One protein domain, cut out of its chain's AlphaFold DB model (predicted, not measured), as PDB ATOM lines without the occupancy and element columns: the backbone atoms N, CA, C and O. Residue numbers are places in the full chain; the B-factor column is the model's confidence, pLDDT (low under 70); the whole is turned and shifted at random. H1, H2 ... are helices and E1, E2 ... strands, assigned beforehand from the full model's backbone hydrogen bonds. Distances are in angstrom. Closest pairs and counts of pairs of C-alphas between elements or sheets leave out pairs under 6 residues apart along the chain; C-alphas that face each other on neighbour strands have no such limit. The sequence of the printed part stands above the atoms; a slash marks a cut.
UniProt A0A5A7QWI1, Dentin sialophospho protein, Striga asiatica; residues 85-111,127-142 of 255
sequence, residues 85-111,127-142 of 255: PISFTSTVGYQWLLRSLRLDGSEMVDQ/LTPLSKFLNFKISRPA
ATOM      1  N   PRO A  85     319.832 359.563 315.946       79.06
ATOM      2  CA  PRO A  85     320.085 358.293 315.281       79.06
ATOM      3  C   PRO A  85     319.032 357.245 315.651       79.06
ATOM      4  O   PRO A  85     318.643 357.120 316.814       79.06
ATOM      5  N   ILE A  86     318.621 356.434 314.675       83.31
ATOM      6  CA  ILE A  86     317.700 355.323 314.933       83.31
ATOM      7  C   ILE A  86     318.501 354.210 315.604       83.31
ATOM      8  O   ILE A  86     319.422 353.660 315.002       83.31
ATOM      9  N   SER A  87     318.162 353.895 316.846       89.94
ATOM     10  CA  SER A  87     318.794 352.853 317.651       89.94
ATOM     11  C   SER A  87     318.067 351.523 317.454       89.94
ATOM     12  O   SER A  87     316.848 351.473 317.581       89.94
ATOM     13  N   PHE A  88     318.784 350.428 317.181       91.12
ATOM     14  CA  PHE A  88     318.155 349.106 317.066       91.12
ATOM     15  C   PHE A  88     317.386 348.747 318.339       91.12
ATOM     16  O   PHE A  88     316.251 348.279 318.257       91.12
ATOM     17  N   THR A  89     317.948 349.064 319.509       92.94
ATOM     18  CA  THR A  89     317.318 348.778 320.804       92.94
ATOM     19  C   THR A  89     316.014 349.535 321.054       92.94
ATOM     20  O   THR A  89     315.250 349.133 321.923       92.94
ATOM     21  N   SER A  90     315.718 350.602 320.302       89.38
ATOM     22  CA  SER A  90     314.425 351.297 320.386       89.38
ATOM     23  C   SER A  90     313.374 350.760 319.405       89.38
ATOM     24  O   SER A  90     312.262 351.284 319.348       89.38
ATOM     25  N   THR A  91     313.695 349.727 318.622       89.38
ATOM     26  CA  THR A  91     312.782 349.159 317.623       89.38
ATOM     27  C   THR A  91     311.950 348.000 318.172       89.38
ATOM     28  O   THR A  91     312.378 347.254 319.052       89.38
ATOM     29  N   VAL A  92     310.776 347.782 317.573       92.12
ATOM     30  CA  VAL A  92     309.946 346.588 317.829       92.12
ATOM     31  C   VAL A  92     310.703 345.299 317.490       92.12
ATOM     32  O   VAL A  92     310.519 344.290 318.162       92.12
ATOM     33  N   GLY A  93     311.601 345.336 316.498       91.31
ATOM     34  CA  GLY A  93     312.429 344.188 316.123       91.31
ATOM     35  C   GLY A  93     313.362 343.733 317.246       91.31
ATOM     36  O   GLY A  93     313.495 342.534 317.477       91.31
ATOM     37  N   TYR A  94     313.944 344.670 317.998       93.94
ATOM     38  CA  TYR A  94     314.735 344.329 319.181       93.94
ATOM     39  C   TYR A  94     313.877 343.688 320.276       93.94
ATOM     40  O   TYR A  94     314.254 342.651 320.815       93.94
ATOM     41  N   GLN A  95     312.689 344.237 320.554       95.00
ATOM     42  CA  GLN A  95     311.768 343.631 321.523       95.00
ATOM     43  C   GLN A  95     311.333 342.223 321.106       95.00
ATOM     44  O   GLN A  95     311.222 341.335 321.945       95.00
ATOM     45  N   TRP A  96     311.079 342.015 319.813       95.69
ATOM     46  CA  TRP A  96     310.727 340.706 319.279       95.69
ATOM     47  C   TRP A  96     311.879 339.710 319.435       95.69
ATOM     48  O   TRP A  96     311.660 338.622 319.954       95.69
ATOM     49  N   LEU A  97     313.110 340.101 319.083       93.81
ATOM     50  CA  LEU A  97     314.305 339.270 319.268       93.81
ATOM     51  C   LEU A  97     314.462 338.823 320.726       93.81
ATOM     52  O   LEU A  97     314.680 337.640 320.983       93.81
ATOM     53  N   LEU A  98     314.323 339.760 321.668       95.25
ATOM     54  CA  LEU A  98     314.396 339.467 323.096       95.25
ATOM     55  C   LEU A  98     313.317 338.462 323.521       95.25
ATOM     56  O   LEU A  98     313.640 337.443 324.125       95.25
ATOM     57  N   ARG A  99     312.052 338.683 323.136       96.12
ATOM     58  CA  ARG A  99     310.945 337.770 323.473       96.12
ATOM     59  C   ARG A  99     311.145 336.367 322.902       96.12
ATOM     60  O   ARG A  99     310.967 335.398 323.633       96.12
ATOM     61  N   SER A 100     311.553 336.253 321.639       95.25
ATOM     62  CA  SER A 100     311.778 334.962 320.971       95.25
ATOM     63  C   SER A 100     312.878 334.134 321.639       95.25
ATOM     64  O   SER A 100     312.834 332.908 321.605       95.25
ATOM     65  N   LEU A 101     313.849 334.799 322.268       93.69
ATOM     66  CA  LEU A 101     314.948 334.158 322.988       93.69
ATOM     67  C   LEU A 101     314.730 334.109 324.511       93.69
ATOM     68  O   LEU A 101     315.587 333.590 325.220       93.69
ATOM     69  N   ARG A 102     313.593 334.622 325.010       94.88
ATOM     70  CA  ARG A 102     313.280 334.781 326.444       94.88
ATOM     71  C   ARG A 102     314.350 335.574 327.210       94.88
ATOM     72  O   ARG A 102     314.712 335.224 328.327       94.88
ATOM     73  N   LEU A 103     314.839 336.635 326.578       94.31
ATOM     74  CA  LEU A 103     315.857 337.551 327.086       94.31
ATOM     75  C   LEU A 103     315.227 338.890 327.487       94.31
ATOM     76  O   LEU A 103     314.160 339.256 326.986       94.31
ATOM     77  N   ASP A 104     315.901 339.644 328.350       92.94
ATOM     78  CA  ASP A 104     315.503 340.998 328.761       92.94
ATOM     79  C   ASP A 104     316.473 342.093 328.276       92.94
ATOM     80  O   ASP A 104     316.162 343.284 328.352       92.94
ATOM     81  N   GLY A 105     317.618 341.702 327.706       89.81
ATOM     82  CA  GLY A 105     318.631 342.602 327.160       89.81
ATOM     83  C   GLY A 105     319.707 343.030 328.164       89.81
ATOM     84  O   GLY A 105     320.622 343.779 327.785       89.81
ATOM     85  N   SER A 106     319.621 342.585 329.419       92.69
ATOM     86  CA  SER A 106     320.625 342.812 330.465       92.69
ATOM     87  C   SER A 106     321.767 341.793 330.440       92.69
ATOM     88  O   SER A 106     322.776 341.982 331.120       92.69
ATOM     89  N   GLU A 107     321.646 340.741 329.628       93.50
ATOM     90  CA  GLU A 107     322.593 339.634 329.585       93.50
ATOM     91  C   GLU A 107     323.986 340.112 329.196       93.50
ATOM     92  O   GLU A 107     324.162 340.928 328.295       93.50
ATOM     93  N   MET A 108     325.007 339.582 329.856       92.69
ATOM     94  CA  MET A 108     326.377 340.019 329.632       92.69
ATOM     95  C   MET A 108     327.028 339.204 328.513       92.69
ATOM     96  O   MET A 108     327.152 337.984 328.606       92.69
ATOM     97  N   VAL A 109     327.477 339.889 327.464       87.94
ATOM     98  CA  VAL A 109     328.146 339.303 326.300       87.94
ATOM     99  C   VAL A 109     329.633 339.627 326.351       87.94
ATOM    100  O   VAL A 109     330.030 340.776 326.561       87.94
ATOM    101  N   ASP A 110     330.466 338.611 326.141       85.81
ATOM    102  CA  ASP A 110     331.903 338.792 325.959       85.81
ATOM    103  C   ASP A 110     332.180 339.266 324.522       85.81
ATOM    104  O   ASP A 110     331.839 338.585 323.555       85.81
ATOM    105  N   GLN A 111     332.785 340.446 324.375       71.06
ATOM    106  CA  GLN A 111     333.161 340.997 323.067       71.06
ATOM    107  C   GLN A 111     334.470 340.417 322.520       71.06
ATOM    108  O   GLN A 111     334.878 340.763 321.409       71.06
ATOM    109  N   LEU A 127     332.941 342.346 329.726       85.75
ATOM    110  CA  LEU A 127     331.558 341.953 329.543       85.75
ATOM    111  C   LEU A 127     330.720 343.200 329.227       85.75
ATOM    112  O   LEU A 127     330.817 344.218 329.913       85.75
ATOM    113  N   THR A 128     329.898 343.128 328.186       89.00
ATOM    114  CA  THR A 128     329.019 344.218 327.750       89.00
ATOM    115  C   THR A 128     327.573 343.733 327.734       89.00
ATOM    116  O   THR A 128     327.332 342.661 327.185       89.00
ATOM    117  N   PRO A 129     326.601 344.496 328.269       91.94
ATOM    118  CA  PRO A 129     325.193 344.124 328.176       91.94
ATOM    119  C   PRO A 129     324.763 343.896 326.723       91.94
ATOM    120  O   PRO A 129     325.166 344.648 325.829       91.94
ATOM    121  N   LEU A 130     323.912 342.903 326.490       90.75
ATOM    122  CA  LEU A 130     323.412 342.506 325.178       90.75
ATOM    123  C   LEU A 130     322.726 343.678 324.479       90.75
ATOM    124  O   LEU A 130     322.952 343.914 323.294       90.75
ATOM    125  N   SER A 131     321.949 344.459 325.231       91.56
ATOM    126  CA  SER A 131     321.364 345.723 324.780       91.56
ATOM    127  C   SER A 131     322.405 346.662 324.189       91.56
ATOM    128  O   SER A 131     322.241 347.131 323.069       91.56
ATOM    129  N   LYS A 132     323.520 346.901 324.883       91.56
ATOM    130  CA  LYS A 132     324.595 347.758 324.376       91.56
ATOM    131  C   LYS A 132     325.313 347.123 323.183       91.56
ATOM    132  O   LYS A 132     325.595 347.830 322.221       91.56
ATOM    133  N   PHE A 133     325.571 345.816 323.224       90.25
ATOM    134  CA  PHE A 133     326.251 345.082 322.154       90.25
ATOM    135  C   PHE A 133     325.468 345.097 320.832       90.25
ATOM    136  O   PHE A 133     326.051 345.313 319.772       90.25
ATOM    137  N   LEU A 134     324.147 344.919 320.892       90.44
ATOM    138  CA  LEU A 134     323.267 344.913 319.722       90.44
ATOM    139  C   LEU A 134     322.768 346.306 319.323       90.44
ATOM    140  O   LEU A 134     322.016 346.421 318.356       90.44
ATOM    141  N   ASN A 135     323.133 347.376 320.036       90.19
ATOM    142  CA  ASN A 135     322.629 348.716 319.744       90.19
ATOM    143  C   ASN A 135     323.305 349.348 318.520       90.19
ATOM    144  O   ASN A 135     324.069 350.311 318.620       90.19
ATOM    145  N   PHE A 136     322.978 348.829 317.342       88.38
ATOM    146  CA  PHE A 136     323.356 349.428 316.074       88.38
ATOM    147  C   PHE A 136     322.566 350.715 315.862       88.38
ATOM    148  O   PHE A 136     321.339 350.736 315.975       88.38
ATOM    149  N   LYS A 137     323.279 351.798 315.549       87.12
ATOM    150  CA  LYS A 137     322.678 353.108 315.299       87.12
ATOM    151  C   LYS A 137     322.787 353.453 313.823       87.12
ATOM    152  O   LYS A 137     323.889 353.502 313.276       87.12
ATOM    153  N   ILE A 138     321.648 353.732 313.198       78.81
ATOM    154  CA  ILE A 138     321.589 354.278 311.844       78.81
ATOM    155  C   ILE A 138     321.629 355.797 311.973       78.81
ATOM    156  O   ILE A 138     320.644 356.442 312.343       78.81
ATOM    157  N   SER A 139     322.804 356.356 311.700       75.44
ATOM    158  CA  SER A 139     323.023 357.800 311.670       75.44
ATOM    159  C   SER A 139     322.679 358.362 310.296       75.44
ATOM    160  O   SER A 139     322.933 357.729 309.270       75.44
ATOM    161  N   ARG A 140     322.151 359.590 310.259       67.38
ATOM    162  CA  ARG A 140     321.972 360.304 308.992       67.38
ATOM    163  C   ARG A 140     323.344 360.597 308.374       67.38
ATOM    164  O   ARG A 140     324.187 361.169 309.069       67.38
ATOM    165  N   PRO A 141     323.586 360.261 307.097       60.69
ATOM    166  CA  PRO A 141     324.753 360.784 306.406       60.69
ATOM    167  C   PRO A 141     324.615 362.309 306.325       60.69
ATOM    168  O   PRO A 141     323.575 362.826 305.903       60.69
ATOM    169  N   ALA A 142     325.640 363.039 306.771       53.88
ATOM    170  CA  ALA A 142     325.709 364.478 306.540       53.88
ATOM    171  C   ALA A 142     325.656 364.719 305.026       53.88
ATOM    172  O   ALA A 142     326.280 363.970 304.270       53.88
TER     173      ALA A 142
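What this domain is: This is residues 85 to 111 and 127 to 142 of the 255 residues of the protein "Dentin sialophospho protein" of Striga asiatica (UniProt A0A5A7QWI1). The printed part makes a flat, open loop: H1 lies along one side, the small strand pair E1 and E2 with H2 is at one end, and a short antiparallel pairing of residues 86 to 87 with 137 to 138 ties the two end stretches together. The 43 printed residues hold H1, E1, E2 and H2 in that order, with E1 and E2 antiparallel; the class is mixed, with under half of the residues in named elements. It is only just loose, close to compact, with a radius of gyration of the C-alphas of 11.4 A and spans of 37 by 23 by 10 A.

Where its parts are: Find C-alpha 92 at (309.946, 346.588, 317.829); from there H1, residues 92 to 101, runs 14.4 A. Next come E1, residues 108 to 110, 6.7 A, and E2, residues 127 to 129, 6.9 A. H2, residues 130 to 133, runs 4.9 A to C-alpha 133 at (326.251, 345.082, 322.154).

How they stand to each other: Look at N 109 and O 128, 2.8 A apart and within hydrogen-bond range, between E1 and E2. The closest C-alphas of E1 and H2, Val 109 and Leu 130, are 5.8 A apart. H1 is apart from E2 and H2. In H1 every O i to N i+4 pair is within hydrogen-bond range; H2 is too short for one.

The domain as a whole: The two farthest C-alphas, Arg 102 and Ala 142, are 37.8 A apart. Residues 112 to 126 are not printed; C-alphas 111 and 127 are 6.7 A apart across this cut. No link printed whole is long. Residues 140 to 142 have pLDDT under 70.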